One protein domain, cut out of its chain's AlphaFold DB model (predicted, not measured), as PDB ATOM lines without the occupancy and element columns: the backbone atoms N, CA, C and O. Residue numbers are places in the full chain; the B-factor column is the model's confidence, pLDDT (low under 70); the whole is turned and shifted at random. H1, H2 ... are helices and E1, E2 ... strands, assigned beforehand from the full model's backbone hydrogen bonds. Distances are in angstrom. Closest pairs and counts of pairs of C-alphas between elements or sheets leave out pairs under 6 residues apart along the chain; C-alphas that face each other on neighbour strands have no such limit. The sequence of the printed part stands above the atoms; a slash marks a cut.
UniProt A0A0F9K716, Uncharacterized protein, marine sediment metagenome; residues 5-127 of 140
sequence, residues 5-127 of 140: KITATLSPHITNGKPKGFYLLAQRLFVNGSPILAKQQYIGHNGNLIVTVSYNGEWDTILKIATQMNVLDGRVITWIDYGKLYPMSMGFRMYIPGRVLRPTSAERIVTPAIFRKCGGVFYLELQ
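AT A GLANCE: This is residues 5 to 127 of the 140 residues of an uncharacterized protein of marine sediment metagenome (UniProt A0A0F9K716). Eight antiparallel strands, E1 to E8, form a closed barrel, and one helix, H1, packs on its outside, running along E4. The ring is built from four hairpins, E1 with E2, E3 with E4, E5 with E6 and E7 with E8; going round it, the strands are E1, E2, E6, E5, E3, E4, E8, E7 and back to E1. The printed part has 123 residues, with named elements in the order E1 E2 E3 E4 H1 E5 E6 E7 E8, and its class is mostly strand. It is compact, with a radius of gyration of the C-alphas of 13.8 A, and spans 41 by 31 by 24 A.

IN THESE COORDINATES: E1, residues 5 to 15, begins at C-alpha 5 (382.253, 31.695, 83.858) and is 31.7 A long from first to last C-alpha. E2, residues 18 to 26, is 24.4 A long. E3 is residues 40 to 45 and E4 is residues 49 to 53. H1, residues 59 to 68, begins at C-alpha 59 (401.707, 38.230, 99.466) and is 14.4 A long. E5, residues 78 to 88, is 27.0 A long and bends by 70 degrees at residue 81. E6 is residues 91 to 97. E7, residues 109 to 118, is 26.5 A long. E8, residues 121 to 126, ends at C-alpha 126 (389.214, 24.298, 84.420).

HOW THE PARTS SIT: Round the barrel, E1 and E2 are antiparallel at 157 degrees, with N 11 and O 23 2.9 A apart, within hydrogen-bond range. Also within that range are N 24 and O 94 of E2 and E6 at 2.8 A, and N 86 and O 93 of E5 and E6 at 2.7 A. The pairing of E5 is staggered: residues 85 to 88 pair with E6 and residues 78 to 84 with E3, where N 43 and O 81 are 2.8 A apart. Within hydrogen-bond range are also N 50 and O 44 of the neighbour strands E4 and E3, 2.8 A apart, and N 124 and O 51 of the neighbour strands E8 and E4, 2.8 A apart. N 116 and O 123 of E7 and E8 are 2.9 A apart. E7 and E1 close the ring at 124 degrees, with N 10 and O 109 2.8 A apart. H1 is on the barrel, outside it, at a height over the sheet of 9.2 A. It lies over E4 and runs along it, at 1 degrees on the local plane. The closest C-alphas of H1 and E8 are those of Thr 61 and Val 121, 6.5 A apart. In H1, 5 of 6 O i to N i+4 pairs are within hydrogen-bond range.

THE WHOLE: The two C-alphas farthest apart are those of Asn 16 and Gly 119, at 42.4 A. The printed part has no cut. The links E2 to E3 and E6 to E7 are long. Mean pLDDT of the printed part is 81.2; residues 31 to 39, 54 to 68 and 104 to 105 are under 70.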
ATOM      1  N   LYS A   5     382.046  32.709  84.895       92.44
ATOM      2  CA  LYS A   5     382.253  31.695  83.858       92.44
ATOM      3  C   LYS A   5     382.980  32.326  82.679       92.44
ATOM      4  O   LYS A   5     382.533  33.341  82.150       92.44
ATOM      5  N   ILE A   6     384.071  31.705  82.256       91.62
ATOM      6  CA  ILE A   6     384.836  32.117  81.081       91.62
ATOM      7  C   ILE A   6     385.183  30.910  80.215       91.62
ATOM      8  O   ILE A   6     385.073  29.757  80.632       91.62
ATOM      9  N   THR A   7     385.660  31.184  79.008       92.19
ATOM     10  CA  THR A   7     386.334  30.189  78.181       92.19
ATOM     11  C   THR A   7     387.836  30.310  78.394       92.19
ATOM     12  O   THR A   7     388.406  31.392  78.241       92.19
ATOM     13  N   ALA A   8     388.477  29.197  78.735       92.88
ATOM     14  CA  ALA A   8     389.921  29.080  78.801       92.88
ATOM     15  C   ALA A   8     390.440  28.268  77.615       92.88
ATOM     16  O   ALA A   8     389.743  27.435  77.035       92.88
ATOM     17  N   THR A   9     391.683  28.528  77.236       92.94
ATOM     18  CA  THR A   9     392.354  27.827  76.146       92.94
ATOM     19  C   THR A   9     393.651  27.222  76.648       92.94
ATOM     20  O   THR A   9     394.467  27.924  77.236       92.94
ATOM     21  N   LEU A  10     393.875  25.947  76.365       91.50
ATOM     22  CA  LEU A  10     395.150  25.268  76.562       91.50
ATOM     23  C   LEU A  10     395.782  25.042  75.189       91.50
ATOM     24  O   LEU A  10     395.252  24.310  74.357       91.50
ATOM     25  N   SER A  11     396.908  25.704  74.937       91.75
ATOM     26  CA  SER A  11     397.691  25.527  73.710       91.75
ATOM     27  C   SER A  11     398.926  24.673  74.000       91.75
ATOM     28  O   SER A  11     399.696  25.055  74.887       91.75
ATOM     29  N   PRO A  12     399.145  23.550  73.296       90.06
ATOM     30  CA  PRO A  12     400.329  22.722  73.487       90.06
ATOM     31  C   PRO A  12     401.621  23.517  73.313       90.06
ATOM     32  O   PRO A  12     401.800  24.253  72.343       90.06
ATOM     33  N   HIS A  13     402.551  23.341  74.247       90.44
ATOM     34  CA  HIS A  13     403.938  23.758  74.087       90.44
ATOM     35  C   HIS A  13     404.729  22.543  73.618       90.44
ATOM     36  O   HIS A  13     405.015  21.638  74.403       90.44
ATOM     37  N   ILE A  14     405.126  22.550  72.347       85.06
ATOM     38  CA  ILE A  14     406.001  21.536  71.751       85.06
ATOM     39  C   ILE A  14     407.314  22.216  71.357       85.06
ATOM     40  O   ILE A  14     407.321  23.292  70.766       85.06
ATOM     41  N   THR A  15     408.446  21.615  71.709       85.94
ATOM     42  CA  THR A  15     409.776  22.113  71.328       85.94
ATOM     43  C   THR A  15     410.587  20.961  70.771       85.94
ATOM     44  O   THR A  15     410.745  19.947  71.449       85.94
ATOM     45  N   ASN A  16     411.094  21.112  69.544       86.88
ATOM     46  CA  ASN A  16     411.828  20.071  68.815       86.88
ATOM     47  C   ASN A  16     411.063  18.734  68.785       86.88
ATOM     48  O   ASN A  16     411.610  17.689  69.129       86.88
ATOM     49  N   GLY A  17     409.759  18.788  68.489       80.38
ATOM     50  CA  GLY A  17     408.872  17.617  68.470       80.38
ATOM     51  C   GLY A  17     408.554  17.012  69.842       80.38
ATOM     52  O   GLY A  17     407.762  16.080  69.918       80.38
ATOM     53  N   LYS A  18     409.125  17.531  70.939       82.00
ATOM     54  CA  LYS A  18     408.898  17.001  72.289       82.00
ATOM     55  C   LYS A  18     407.833  17.808  73.033       82.00
ATOM     56  O   LYS A  18     407.952  19.038  73.099       82.00
ATOM     57  N   PRO A  19     406.842  17.142  73.650       80.94
ATOM     58  CA  PRO A  19     405.851  17.804  74.482       80.94
ATOM     59  C   PRO A  19     406.532  18.409  75.714       80.94
ATOM     60  O   PRO A  19     407.268  17.729  76.431       80.94
ATOM     61  N   LYS A  20     406.317  19.702  75.959       87.75
ATOM     62  CA  LYS A  20     406.839  20.401  77.141       87.75
ATOM     63  C   LYS A  20     405.749  20.699  78.156       87.75
ATOM     64  O   LYS A  20     406.026  20.615  79.347       87.75
ATOM     65  N   GLY A  21     404.523  20.949  77.706       89.75
ATOM     66  CA  GLY A  21     403.381  21.249  78.563       89.75
ATOM     67  C   GLY A  21     402.292  21.977  77.787       89.75
ATOM     68  O   GLY A  21     402.186  21.813  76.574       89.75
ATOM     69  N   PHE A  22     401.535  22.833  78.465       91.56
ATOM     70  CA  PHE A  22     400.554  23.716  77.840       91.56
ATOM     71  C   PHE A  22     400.747  25.159  78.283       91.56
ATOM     72  O   PHE A  22     401.097  25.442  79.427       91.56
ATOM     73  N   TYR A  23     400.428  26.089  77.392       93.00
ATOM     74  CA  TYR A  23     400.073  27.440  77.785       93.00
ATOM     75  C   TYR A  23     398.570  27.516  78.024       93.00
ATOM     76  O   TYR A  23     397.781  27.397  77.087       93.00
ATOM     77  N   LEU A  24     398.191  27.749  79.277       93.44
ATOM     78  CA  LEU A  24     396.851  28.167  79.655       93.44
ATOM     79  C   LEU A  24     396.689  29.654  79.354       93.44
ATOM     80  O   LEU A  24     397.496  30.461  79.805       93.44
ATOM     81  N   LEU A  25     395.633  30.007  78.634       93.62
ATOM     82  CA  LEU A  25     395.192  31.367  78.373       93.62
ATOM     83  C   LEU A  25     393.785  31.554  78.948       93.62
ATOM     84  O   LEU A  25     392.859  30.828  78.581       93.62
ATOM     85  N   ALA A  26     393.632  32.551  79.815       91.38
ATOM     86  CA  ALA A  26     392.359  32.958  80.390       91.38
ATOM     87  C   ALA A  26     392.189  34.472  80.218       91.38
ATOM     88  O   ALA A  26     393.035  35.256  80.646       91.38
ATOM     89  N   GLN A  27     391.109  34.883  79.557       86.69
ATOM     90  CA  GLN A  27     390.823  36.280  79.220       86.69
ATOM     91  C   GLN A  27     389.514  36.735  79.870       86.69
ATOM     92  O   GLN A  27     388.708  35.908  80.290       86.69
ATOM     93  N   ARG A  28     389.284  38.056  79.890       78.88
ATOM     94  CA  ARG A  28     388.055  38.696  80.397       78.88
ATOM     95  C   ARG A  28     387.775  38.415  81.878       78.88
ATOM     96  O   ARG A  28     386.630  38.436  82.311       78.88
ATOM     97  N   LEU A  29     388.826  38.154  82.648       78.12
ATOM     98  CA  LEU A  29     388.740  37.906  84.086       78.12
ATOM     99  C   LEU A  29     388.612  39.199  84.883       78.12
ATOM    100  O   LEU A  29     387.975  39.229  85.932       78.12
ATOM    101  N   PHE A  30     389.241  40.262  84.392       75.19
ATOM    102  CA  PHE A  30     389.405  41.496  85.142       75.19
ATOM    103  C   PHE A  30     388.914  42.661  84.310       75.19
ATOM    104  O   PHE A  30     389.360  42.855  83.182       75.19
ATOM    105  N   VAL A  31     387.981  43.423  84.871       65.94
ATOM    106  CA  VAL A  31     387.371  44.568  84.187       65.94
ATOM    107  C   VAL A  31     388.389  45.706  84.025       65.94
ATOM    108  O   VAL A  31     388.395  46.363  82.991       65.94
ATOM    109  N   ASN A  32     389.310  45.865  84.988       64.25
ATOM    110  CA  ASN A  32     390.307  46.939  85.020       64.25
ATOM    111  C   ASN A  32     391.742  46.382  85.098       64.25
ATOM    112  O   ASN A  32     392.245  46.078  86.179       64.25
ATOM    113  N   GLY A  33     392.415  46.282  83.949       63.16
ATOM    114  CA  GLY A  33     393.859  46.022  83.867       63.16
ATOM    115  C   GLY A  33     394.310  44.605  84.247       63.16
ATOM    116  O   GLY A  33     393.537  43.649  84.201       63.16
ATOM    117  N   SER A  34     395.604  44.472  84.554       63.84
ATOM    118  CA  SER A  34     396.262  43.215  84.934       63.84
ATOM    119  C   SER A  34     396.434  43.164  86.454       63.84
ATOM    120  O   SER A  34     397.408  43.714  86.965       63.84
ATOM    121  N   PRO A  35     395.554  42.506  87.215       63.66
ATOM    122  CA  PRO A  35     395.648  42.519  88.670       63.66
ATOM    123  C   PRO A  35     396.608  41.472  89.234       63.66
ATOM    124  O   PRO A  35     396.680  41.282  90.449       63.66
ATOM    125  N   ILE A  36     397.325  40.765  88.360       68.12
ATOM    126  CA  ILE A  36     398.179  39.664  88.767       68.12
ATOM    127  C   ILE A  36     399.584  40.176  89.006       68.12
ATOM    128  O   ILE A  36     400.334  40.462  88.073       68.12
ATOM    129  N   LEU A  37     399.914  40.277  90.287       62.81
ATOM    130  CA  LEU A  37     401.181  40.823  90.763       62.81
ATOM    131  C   LEU A  37     402.239  39.730  90.965       62.81
ATOM    132  O   LEU A  37     403.435  39.985  90.830       62.81
ATOM    133  N   ALA A  38     401.815  38.495  91.243       68.38
ATOM    134  CA  ALA A  38     402.735  37.400  91.507       68.38
ATOM    135  C   ALA A  38     403.167  36.654  90.239       68.38
ATOM    136  O   ALA A  38     402.350  36.193  89.439       68.38
ATOM    137  N   LYS A  39     404.487  36.481  90.110       67.75
ATOM    138  CA  LYS A  39     405.140  35.810  88.973       67.75
ATOM    139  C   LYS A  39     404.957  34.289  88.971       67.75
ATOM    140  O   LYS A  39     405.131  33.669  87.922       67.75
ATOM    141  N   GLN A  40     404.624  33.699  90.117       76.31
ATOM    142  CA  GLN A  40     404.459  32.261  90.308       76.31
ATOM    143  C   GLN A  40     403.068  31.969  90.866       76.31
ATOM    144  O   GLN A  40     402.571  32.707  91.714       76.31
ATOM    145  N   GLN A  41     402.449  30.908  90.357       82.81
ATOM    146  CA  GLN A  41     401.138  30.420  90.778       82.81
ATOM    147  C   GLN A  41     401.191  28.916  91.008       82.81
ATOM    148  O   GLN A  41     402.018  28.231  90.405       82.81
ATOM    149  N   TYR A  42     400.295  28.415  91.849       86.50
ATOM    150  CA  TYR A  42     400.179  27.002  92.169       86.50
ATOM    151  C   TYR A  42     399.134  26.325  91.297       86.50
ATOM    152  O   TYR A  42     398.118  26.914  90.915       86.50
ATOM    153  N   ILE A  43     399.416  25.068  90.988       88.81
ATOM    154  CA  ILE A  43     398.552  24.177  90.239       88.81
ATOM    155  C   ILE A  43     398.121  23.070  91.193       88.81
ATOM    156  O   ILE A  43     398.958  22.427  91.831       88.81
ATOM    157  N   GLY A  44     396.816  22.868  91.303       89.38
ATOM    158  CA  GLY A  44     396.220  21.825  92.122       89.38
ATOM    159  C   GLY A  44     395.155  21.056  91.360       89.38
ATOM    160  O   GLY A  44     394.836  21.384  90.217       89.38
ATOM    161  N   HIS A  45     394.584  20.039  91.993       87.88
ATOM    162  CA  HIS A  45     393.444  19.312  91.450       87.88
ATOM    163  C   HIS A  45     392.431  18.932  92.530       87.88
ATOM    164  O   HIS A  45     392.785  18.714  93.687       87.88
ATOM    165  N   ASN A  46     391.167  18.820  92.122       86.00
ATOM    166  CA  ASN A  46     390.049  18.313  92.933       86.00
ATOM    167  C   ASN A  46     389.072  17.451  92.115       86.00
ATOM    168  O   ASN A  46     387.870  17.440  92.369       86.00
ATOM    169  N   GLY A  47     389.588  16.800  91.071       84.75
ATOM    170  CA  GLY A  47     388.804  16.260  89.957       84.75
ATOM    171  C   GLY A  47     388.854  17.181  88.736       84.75
ATOM    172  O   GLY A  47     388.959  16.698  87.616       84.75
ATOM    173  N   ASN A  48     388.924  18.497  88.953       89.44
ATOM    174  CA  ASN A  48     389.239  19.497  87.934       89.44
ATOM    175  C   ASN A  48     390.631  20.091  88.178       89.44
ATOM    176  O   ASN A  48     391.100  20.139  89.319       89.44
ATOM    177  N   LEU A  49     391.287  20.573  87.119       89.81
ATOM    178  CA  LEU A  49     392.549  21.302  87.241       89.81
ATOM    179  C   LEU A  49     392.295  22.705  87.813       89.81
ATOM    180  O   LEU A  49     391.487  23.475  87.288       89.81
ATOM    181  N   ILE A  50     393.012  23.040  88.882       90.69
ATOM    182  CA  ILE A  50     392.934  24.315  89.593       90.69
ATOM    183  C   ILE A  50     394.216  25.095  89.362       90.69
ATOM    184  O   ILE A  50     395.314  24.568  89.535       90.69
ATOM    185  N   VAL A  51     394.083  26.374  89.029       89.38
ATOM    186  CA  VAL A  51     395.207  27.302  88.935       89.38
ATOM    187  C   VAL A  51     394.937  28.495  89.832       89.38
ATOM    188  O   VAL A  51     393.917  29.169  89.677       89.38
ATOM    189  N   THR A  52     395.840  28.775  90.769       86.06
ATOM    190  CA  THR A  52     395.720  29.981  91.590       86.06
ATOM    191  C   THR A  52     395.919  31.222  90.742       86.06
ATOM    192  O   THR A  52     396.694  31.257  89.785       86.06
ATOM    193  N   VAL A  53     395.218  32.272  91.127       78.94
ATOM    194  CA  VAL A  53     395.323  33.590  90.533       78.94
ATOM    195  C   VAL A  53     395.578  34.544  91.689       78.94
ATOM    196  O   VAL A  53     394.782  34.635  92.615       78.94
ATOM    197  N   SER A  54     396.707  35.243  91.693       69.56
ATOM    198  CA  SER A  54     396.930  36.287  92.696       69.56
ATOM    199  C   SER A  54     396.260  37.579  92.230       69.56
ATOM    200  O   SER A  54     396.452  37.988  91.087       69.56
ATOM    201  N   TYR A  55     395.467  38.198  93.104       61.47
ATOM    202  CA  TYR A  55     394.799  39.484  92.899       61.47
ATOM    203  C   TYR A  55     394.967  40.298  94.184       61.47
ATOM    204  O   TYR A  55     394.655  39.783  95.255       61.47
ATOM    205  N   ASN A  56     395.406  41.556  94.063       56.47
ATOM    206  CA  ASN A  56     395.776  42.461  95.166       56.47
ATOM    207  C   ASN A  56     397.000  42.012  95.983       56.47
ATOM    208  O   ASN A  56     397.282  40.829  96.106       56.47
ATOM    209  N   GLY A  57     397.758  42.981  96.512       52.50
ATOM    210  CA  GLY A  57     399.083  42.828  97.138       52.50
ATOM    211  C   GLY A  57     399.142  42.050  98.460       52.50
ATOM    212  O   GLY A  57     399.934  42.389  99.333       52.50
ATOM    213  N   GLU A  58     398.338  41.004  98.611       56.41
ATOM    214  CA  GLU A  58     398.342  40.080  99.739       56.41
ATOM    215  C   GLU A  58     399.336  38.936  99.481       56.41
ATOM    216  O   GLU A  58     398.965  37.812  99.140       56.41
ATOM    217  N   TRP A  59     400.633  39.225  99.619       53.47
ATOM    218  CA  TRP A  59     401.707  38.230  99.466       53.47
ATOM    219  C   TRP A  59     401.553  37.025 100.412       53.47
ATOM    220  O   TRP A  59     401.874  35.898 100.027       53.47
ATOM    221  N   ASP A  60     400.966  37.238 101.594       56.34
ATOM    222  CA  ASP A  60     400.649  36.190 102.574       56.34
ATOM    223  C   ASP A  60     399.686  35.126 102.033       56.34
ATOM    224  O   ASP A  60     399.716  33.973 102.463       56.34
ATOM    225  N   THR A  61     398.842  35.479 101.065       57.53
ATOM    226  CA  THR A  61     397.821  34.588 100.506       57.53
ATOM    227  C   THR A  61     398.447  33.485  99.651       57.53
ATOM    228  O   THR A  61     397.992  32.347  99.683       57.53
ATOM    229  N   ILE A  62     399.551  33.768  98.955       58.16
ATOM    230  CA  ILE A  62     400.259  32.790  98.111       58.16
ATOM    231  C   ILE A  62     400.957  31.736  98.970       58.16
ATOM    232  O   ILE A  62     400.855  30.543  98.685       58.16
ATOM    233  N   LEU A  63     401.612  32.169 100.050       55.09
ATOM    234  CA  LEU A  63     402.273  31.265 100.987       55.09
ATOM    235  C   LEU A  63     401.246  30.416 101.755       55.09
ATOM    236  O   LEU A  63     401.450  29.212 101.907       55.09
ATOM    237  N   LYS A  64     400.117  31.008 102.175       60.94
ATOM    238  CA  LYS A  64     399.002  30.296 102.833       60.94
ATOM    239  C   LYS A  64     398.391  29.218 101.940       60.94
ATOM    240  O   LYS A  64     398.165  28.103 102.406       60.94
ATOM    241  N   ILE A  65     398.176  29.509 100.653       62.81
ATOM    242  CA  ILE A  65     397.705  28.504  99.689       62.81
ATOM    243  C   ILE A  65     398.714  27.357  99.561       62.81
ATOM    244  O   ILE A  65     398.329  26.195  99.626       62.81
ATOM    245  N   ALA A  66     400.001  27.683  99.428       56.91
ATOM    246  CA  ALA A  66     401.068  26.710  99.216       56.91
ATOM    247  C   ALA A  66     401.306  25.756 100.395       56.91
ATOM    248  O   ALA A  66     401.853  24.674 100.200       56.91
ATOM    249  N   THR A  67     400.960  26.176 101.615       59.16
ATOM    250  CA  THR A  67     401.391  25.491 102.843       59.16
ATOM    251  C   THR A  67     400.252  25.005 103.737       59.16
ATOM    252  O   THR A  67     400.484  24.100 104.534       59.16
ATOM    253  N   GLN A  68     399.038  25.568 103.644       61.62
ATOM    254  CA  GLN A  68     397.992  25.346 104.658       61.62
ATOM    255  C   GLN A  68     396.572  25.176 104.109       61.62
ATOM    256  O   GLN A  68     395.685  24.772 104.859       61.62
ATOM    257  N   MET A  69     396.323  25.456 102.826       74.56
ATOM    258  CA  MET A  69     394.962  25.462 102.288       74.56
ATOM    259  C   MET A  69     394.720  24.299 101.326       74.56
ATOM    260  O   MET A  69     394.846  24.430 100.112       74.56
ATOM    261  N   ASN A  70     394.355  23.146 101.879       81.25
ATOM    262  CA  ASN A  70     393.924  21.969 101.120       81.25
ATOM    263  C   ASN A  70     392.404  21.925 100.903       81.25
ATOM    264  O   ASN A  70     391.900  20.921 100.417       81.25
ATOM    265  N   VAL A  71     391.666  22.979 101.265       85.88
ATOM    266  CA  VAL A  71     390.223  23.089 101.027       85.88
ATOM    267  C   VAL A  71     389.907  24.439 100.384       85.88
ATOM    268  O   VAL A  71     390.256  25.484 100.925       85.88
ATOM    269  N   LEU A  72     389.233  24.415  99.233       84.31
ATOM    270  CA  LEU A  72     388.716  25.584  98.512       84.31
ATOM    271  C   LEU A  72     387.230  25.367  98.218       84.31
ATOM    272  O   LEU A  72     386.869  24.340  97.648       84.31
ATOM    273  N   ASP A  73     386.367  26.312  98.602       84.69
ATOM    274  CA  ASP A  73     384.905  26.210  98.436       84.69
ATOM    275  C   ASP A  73     384.334  24.870  98.966       84.69
ATOM    276  O   ASP A  73     383.494  24.230  98.333       84.69
ATOM    277  N   GLY A  74     384.834  24.402 100.118       86.00
ATOM    278  CA  GLY A  74     384.418  23.131 100.731       86.00
ATOM    279  C   GLY A  74     384.916  21.870 100.011       86.00
ATOM    280  O   GLY A  74     384.520  20.765 100.375       86.00
ATOM    281  N   ARG A  75     385.782  22.006  99.001       86.38
ATOM    282  CA  ARG A  75     386.352  20.893  98.229       86.38
ATOM    283  C   ARG A  75     387.813  20.686  98.581       86.38
ATOM    284  O   ARG A  75     388.571  21.651  98.624       86.38
ATOM    285  N   VAL A  76     388.212  19.430  98.759       88.62
ATOM    286  CA  VAL A  76     389.612  19.073  99.007       88.62
ATOM    287  C   VAL A  76     390.435  19.272  97.733       88.62
ATOM    288  O   VAL A  76     390.038  18.827  96.657       88.62
ATOM    289  N   ILE A  77     391.573  19.945  97.865       86.25
ATOM    290  CA  ILE A  77     392.523  20.258  96.804       86.25
ATOM    291  C   ILE A  77     393.856  19.595  97.124       86.25
ATOM    292  O   ILE A  77     394.399  19.755  98.218       86.25
ATOM    293  N   THR A  78     394.423  18.923  96.132       86.81
ATOM    294  CA  THR A  78     395.804  18.446  96.170       86.81
ATOM    295  C   THR A  78     396.658  19.362  95.302       86.81
ATOM    296  O   THR A  78     396.444  19.456  94.093       86.81
ATOM    297  N   TRP A  79     397.616  20.060  95.909       85.94
ATOM    298  CA  TRP A  79     398.585  20.891  95.192       85.94
ATOM    299  C   TRP A  79     399.691  20.014  94.612       85.94
ATOM    300  O   TRP A  79     400.271  19.203  95.327       85.94
ATOM    301  N   ILE A  80     399.970  20.170  93.319       87.00
ATOM    302  CA  ILE A  80     400.847  19.252  92.577       87.00
ATOM    303  C   ILE A  80     402.059  19.934  91.958       87.00
ATOM    304  O   ILE A  80     403.082  19.284  91.757       87.00
ATOM    305  N   ASP A  81     401.974  21.224  91.640       87.69
ATOM    306  CA  ASP A  81     403.090  21.944  91.033       87.69
ATOM    307  C   ASP A  81     402.893  23.459  91.123       87.69
ATOM    308  O   ASP A  81     401.904  23.965  91.655       87.69
ATOM    309  N   TYR A  82     403.830  24.195  90.546       86.25
ATOM    310  CA  TYR A  82     403.739  25.620  90.315       86.25
ATOM    311  C   TYR A  82     404.162  25.961  88.886       86.25
ATOM    312  O   TYR A  82     404.867  25.216  88.207       86.25
ATOM    313  N   GLY A  83     403.747  27.130  88.418       81.69
ATOM    314  CA  GLY A  83     404.093  27.615  87.091       81.69
ATOM    315  C   GLY A  83     404.275  29.120  87.061       81.69
ATOM    316  O   GLY A  83     403.763  29.862  87.903       81.69
ATOM    317  N   LYS A  84     405.032  29.572  86.060       83.44
ATOM    318  CA  LYS A  84     405.212  30.995  85.796       83.44
ATOM    319  C   LYS A  84     403.962  31.556  85.135       83.44
ATOM    320  O   LYS A  84     403.469  30.999  84.148       83.44
ATOM    321  N   LEU A  85     403.513  32.688  85.652       83.38
ATOM    322  CA  LEU A  85     402.402  33.442  85.105       83.38
ATOM    323  C   LEU A  85     402.907  34.679  84.358       83.38
ATOM    324  O   LEU A  85     403.870  35.340  84.749       83.38
ATOM    325  N   TYR A  86     402.235  34.967  83.254       85.62
ATOM    326  CA  TYR A  86     402.443  36.113  82.389       85.62
ATOM    327  C   TYR A  86     401.155  36.949  82.404       85.62
ATOM    328  O   TYR A  86     400.141  36.499  81.855       85.62
ATOM    329  N   PRO A  87     401.148  38.120  83.065       83.88
ATOM    330  CA  PRO A  87     399.961  38.961  83.129       83.88
ATOM    331  C   PRO A  87     399.593  39.470  81.733       83.88
ATOM    332  O   PRO A  87     400.463  39.708  80.894       83.88
ATOM    333  N   MET A  88     398.297  39.634  81.484       84.50
ATOM    334  CA  MET A  88     397.758  40.167  80.234       84.50
ATOM    335  C   MET A  88     396.631  41.147  80.541       84.50
ATOM    336  O   MET A  88     395.983  41.034  81.581       84.50
ATOM    337  N   SER A  89     396.352  42.069  79.615       81.75
ATOM    338  CA  SER A  89     395.185  42.946  79.746       81.75
ATOM    339  C   SER A  89     393.928  42.102  79.971       81.75
ATOM    340  O   SER A  89     393.619  41.219  79.167       81.75
ATOM    341  N   MET A  90     393.245  42.339  81.094       83.50
ATOM    342  CA  MET A  90     392.025  41.635  81.492       83.50
ATOM    343  C   MET A  90     392.175  40.110  81.677       83.50
ATOM    344  O   MET A  90     391.177  39.389  81.620       83.50
ATOM    345  N   GLY A  91     393.381  39.575  81.890       87.81
ATOM    346  CA  GLY A  91     393.571  38.128  82.022       87.81
ATOM    347  C   GLY A  91     395.005  37.686  82.293       87.81
ATOM    348  O   GLY A  91     395.819  38.432  82.836       87.81
ATOM    349  N   PHE A  92     395.321  36.447  81.919       88.56
ATOM    350  CA  PHE A  92     396.671  35.903  82.030       88.56
ATOM    351  C   PHE A  92     396.962  34.770  81.063       88.56
ATOM    352  O   PHE A  92     396.069  34.084  80.562       88.56
ATOM    353  N   ARG A  93     398.262  34.527  80.897       91.25
ATOM    354  CA  ARG A  93     398.804  33.288  80.362       91.25
ATOM    355  C   ARG A  93     399.662  32.603  81.417       91.25
ATOM    356  O   ARG A  93     400.461  33.260  82.073       91.25
ATOM    357  N   MET A  94     399.566  31.290  81.557       91.69
ATOM    358  CA  MET A  94     400.408  30.511  82.465       91.69
ATOM    359  C   MET A  94     400.956  29.279  81.762       91.69
ATOM    360  O   MET A  94     400.268  28.664  80.954       91.69
ATOM    361  N   TYR A  95     402.202  28.931  82.066       91.50
ATOM    362  CA  TYR A  95     402.768  27.665  81.620       91.50
ATOM    363  C   TYR A  95     402.444  26.556  82.622       91.50
ATOM    364  O   TYR A  95     402.790  26.667  83.799       91.50
ATOM    365  N   ILE A  96     401.808  25.495  82.133       90.50
ATOM    366  CA  ILE A  96     401.518  24.264  82.862       90.50
ATOM    367  C   ILE A  96     402.522  23.208  82.389       90.50
ATOM    368  O   ILE A  96     402.479  22.826  81.214       90.50
ATOM    369  N   PRO A  97     403.442  22.744  83.253       87.94
ATOM    370  CA  PRO A  97     404.453  21.763  82.875       87.94
ATOM    371  C   PRO A  97     403.851  20.439  82.391       87.94
ATOM    372  O   PRO A  97     402.838  19.982  82.904       87.94
ATOM    373  N   GLY A  98     404.535  19.753  81.475       86.44
ATOM    374  CA  GLY A  98     404.117  18.456  80.930       86.44
ATOM    375  C   GLY A  98     404.063  17.316  81.951       86.44
ATOM    376  O   GLY A  98     403.411  16.310  81.702       86.44
ATOM    377  N   ARG A  99     404.721  17.478  83.107       83.75
ATOM    378  CA  ARG A  99     404.576  16.573  84.260       83.75
ATOM    379  C   ARG A  99     403.237  16.739  84.990       83.75
ATOM    380  O   ARG A  99     402.828  15.821  85.683       83.75
ATOM    381  N   VAL A 100     402.576  17.886  84.816       84.69
ATOM    382  CA  VAL A 100     401.216  18.161  85.300       84.69
ATOM    383  C   VAL A 100     400.202  17.880  84.210       84.69
ATOM    384  O   VAL A 100     399.224  17.200  84.465       84.69
ATOM    385  N   LEU A 101     400.435  18.424  83.010       83.69
ATOM    386  CA  LEU A 101     399.561  18.287  81.854       83.69
ATOM    387  C   LEU A 101     400.404  18.042  80.579       83.69
ATOM    388  O   LEU A 101     400.853  18.979  79.924       83.69
ATOM    389  N   ARG A 102     400.675  16.779  80.242       80.25
ATOM    390  CA  ARG A 102     401.292  16.300  79.003       80.25
ATOM    391  C   ARG A 102     400.371  16.532  77.794       80.25
ATOM    392  O   ARG A 102     399.264  16.000  77.771       80.25
ATOM    393  N   PRO A 103     400.819  17.270  76.767       76.00
ATOM    394  CA  PRO A 103     400.090  17.342  75.509       76.00
ATOM    395  C   PRO A 103     400.190  16.010  74.766       76.00
ATOM    396  O   PRO A 103     401.286  15.516  74.507       76.00
ATOM    397  N   THR A 104     399.031  15.427  74.461       69.06
ATOM    398  CA  THR A 104     398.876  14.186  73.683       69.06
ATOM    399  C   THR A 104     398.687  14.457  72.191       69.06
ATOM    400  O   THR A 104     398.967  13.591  71.369       69.06
ATOM    401  N   SER A 105     398.271  15.671  71.832       68.94
ATOM    402  CA  SER A 105     398.165  16.162  70.460       68.94
ATOM    403  C   SER A 105     398.699  17.596  70.365       68.94
ATOM    404  O   SER A 105     398.899  18.281  71.373       68.94
ATOM    405  N   ALA A 106     398.942  18.064  69.138       72.38
ATOM    406  CA  ALA A 106     399.234  19.474  68.864       72.38
ATOM    407  C   ALA A 106     397.964  20.349  68.874       72.38
ATOM    408  O   ALA A 106     398.032  21.550  68.601       72.38
ATOM    409  N   GLU A 107     396.808  19.767  69.194       81.56
ATOM    410  CA  GLU A 107     395.536  20.465  69.151       81.56
ATOM    411  C   GLU A 107     395.339  21.361  70.367       81.56
ATOM    412  O   GLU A 107     395.715  21.067  71.503       81.56
ATOM    413  N   ARG A 108     394.705  22.497  70.102       87.38
ATOM    414  CA  ARG A 108     394.294  23.440  71.127       87.38
ATOM    415  C   ARG A 108     393.024  22.931  71.798       87.38
ATOM    416  O   ARG A 108     392.028  22.694  71.123       87.38
ATOM    417  N   ILE A 109     393.029  22.875  73.125       88.19
ATOM    418  CA  ILE A 109     391.843  22.532  73.910       88.19
ATOM    419  C   ILE A 109     391.161  23.830  74.332       88.19
ATOM    420  O   ILE A 109     391.774  24.693  74.967       88.19
ATOM    421  N   VAL A 110     389.887  23.968  73.989       90.38
ATOM    422  CA  VAL A 110     389.025  25.050  74.465       90.38
ATOM    423  C   VAL A 110     388.121  24.462  75.534       90.38
ATOM    424  O   VAL A 110     387.409  23.499  75.266       90.38
ATOM    425  N   THR A 111     388.161  25.013  76.744       89.88
ATOM    426  CA  THR A 111     387.414  24.455  77.872       89.88
ATOM    427  C   THR A 111     386.676  25.526  78.677       89.88
ATOM    428  O   THR A 111     387.199  26.637  78.845       89.88
ATOM    429  N   PRO A 112     385.464  25.241  79.189       93.12
ATOM    430  CA  PRO A 112     384.835  26.083  80.193       93.12
ATOM    431  C   PRO A 112     385.708  26.182  81.444       93.12
ATOM    432  O   PRO A 112     386.278  25.198  81.916       93.12
ATOM    433  N   ALA A 113     385.773  27.371  82.023       93.69
ATOM    434  CA  ALA A 113     386.449  27.592  83.287       93.69
ATOM    435  C   ALA A 113     385.613  28.487  84.194       93.69
ATOM    436  O   ALA A 113     384.836  29.328  83.731       93.69
ATOM    437  N   ILE A 114     385.771  28.296  85.499       93.00
ATOM    438  CA  ILE A 114     385.064  29.074  86.509       93.00
ATOM    439  C   ILE A 114     386.103  29.790  87.357       93.00
ATOM    440  O   ILE A 114     386.911  29.159  88.035       93.00
ATOM    441  N   PHE A 115     386.083  31.115  87.302       89.88
ATOM    442  CA  PHE A 115     386.914  31.967  88.132       89.88
ATOM    443  C   PHE A 115     386.186  32.284  89.435       89.88
ATOM    444  O   PHE A 115     385.043  32.743  89.419       89.88
ATOM    445  N   ARG A 116     386.835  32.008  90.564       88.06
ATOM    446  CA  ARG A 116     386.232  32.062  91.899       88.06
ATOM    447  C   ARG A 116     387.113  32.843  92.862       88.06
ATOM    448  O   ARG A 116     388.319  32.976  92.651       88.06
ATOM    449  N   LYS A 117     386.491  33.325  93.940       84.62
ATOM    450  CA  LYS A 117     387.170  33.866  95.118       84.62
ATOM    451  C   LYS A 117     386.684  33.110  96.354       84.62
ATOM    452  O   LYS A 117     385.504  33.203  96.677       84.62
ATOM    453  N   CYS A 118     387.593  32.436  97.051       81.19
ATOM    454  CA  CYS A 118     387.337  31.773  98.328       81.19
ATOM    455  C   CYS A 118     388.233  32.401  99.400       81.19
ATOM    456  O   CYS A 118     389.460  32.323  99.318       81.19
ATOM    457  N   GLY A 119     387.640  33.091 100.380       78.69
ATOM    458  CA  GLY A 119     388.413  33.915 101.315       78.69
ATOM    459  C   GLY A 119     389.249  34.969 100.572       78.69
ATOM    460  O   GLY A 119     388.710  35.726  99.765       78.69
ATOM    461  N   GLY A 120     390.563  35.006 100.817       75.62
ATOM    462  CA  GLY A 120     391.520  35.857 100.087       75.62
ATOM    463  C   GLY A 120     392.023  35.267  98.762       75.62
ATOM    464  O   GLY A 120     392.698  35.948  97.997       75.62
ATOM    465  N   VAL A 121     391.695  34.009  98.460       78.12
ATOM    466  CA  VAL A 121     392.273  33.260  97.340       78.12
ATOM    467  C   VAL A 121     391.407  33.389  96.102       78.12
ATOM    468  O   VAL A 121     390.226  33.044  96.126       78.12
ATOM    469  N   PHE A 122     392.007  33.813  94.995       83.12
ATOM    470  CA  PHE A 122     391.381  33.716  93.685       83.12
ATOM    471  C   PHE A 122     391.960  32.522  92.936       83.12
ATOM    472  O   PHE A 122     393.150  32.221  93.028       83.12
ATOM    473  N   TYR A 123     391.116  31.813  92.201       87.56
ATOM    474  CA  TYR A 123     391.549  30.655  91.432       87.56
ATOM    475  C   TYR A 123     390.646  30.422  90.229       87.56
ATOM    476  O   TYR A 123     389.485  30.837  90.194       87.56
ATOM    477  N   LEU A 124     391.213  29.759  89.228       91.31
ATOM    478  CA  LEU A 124     390.532  29.315  88.030       91.31
ATOM    479  C   LEU A 124     390.388  27.794  88.076       91.31
ATOM    480  O   LEU A 124     391.384  27.079  88.169       91.31
ATOM    481  N   GLU A 125     389.155  27.312  87.995       92.44
ATOM    482  CA  GLU A 125     388.833  25.889  87.893       92.44
ATOM    483  C   GLU A 125     388.509  25.542  86.438       92.44
ATOM    484  O   GLU A 125     387.476  25.966  85.910       92.44
ATOM    485  N   LEU A 126     389.389  24.778  85.788       92.25
ATOM    486  CA  LEU A 126     389.214  24.298  84.420       92.25
ATOM    487  C   LEU A 126     388.316  23.065  84.433       92.25
ATOM    488  O   LEU A 126     388.703  22.010  84.931       92.25
ATOM    489  N   GLN A 127     387.115  23.199  83.880       89.25
ATOM    490  CA  GLN A 127     386.181  22.084  83.782       89.25
ATOM    491  C   GLN A 127     386.681  21.093  82.731       89.25
ATOM    492  O   GLN A 127     387.355  21.489  81.782       89.25
TER     493      GLN A 127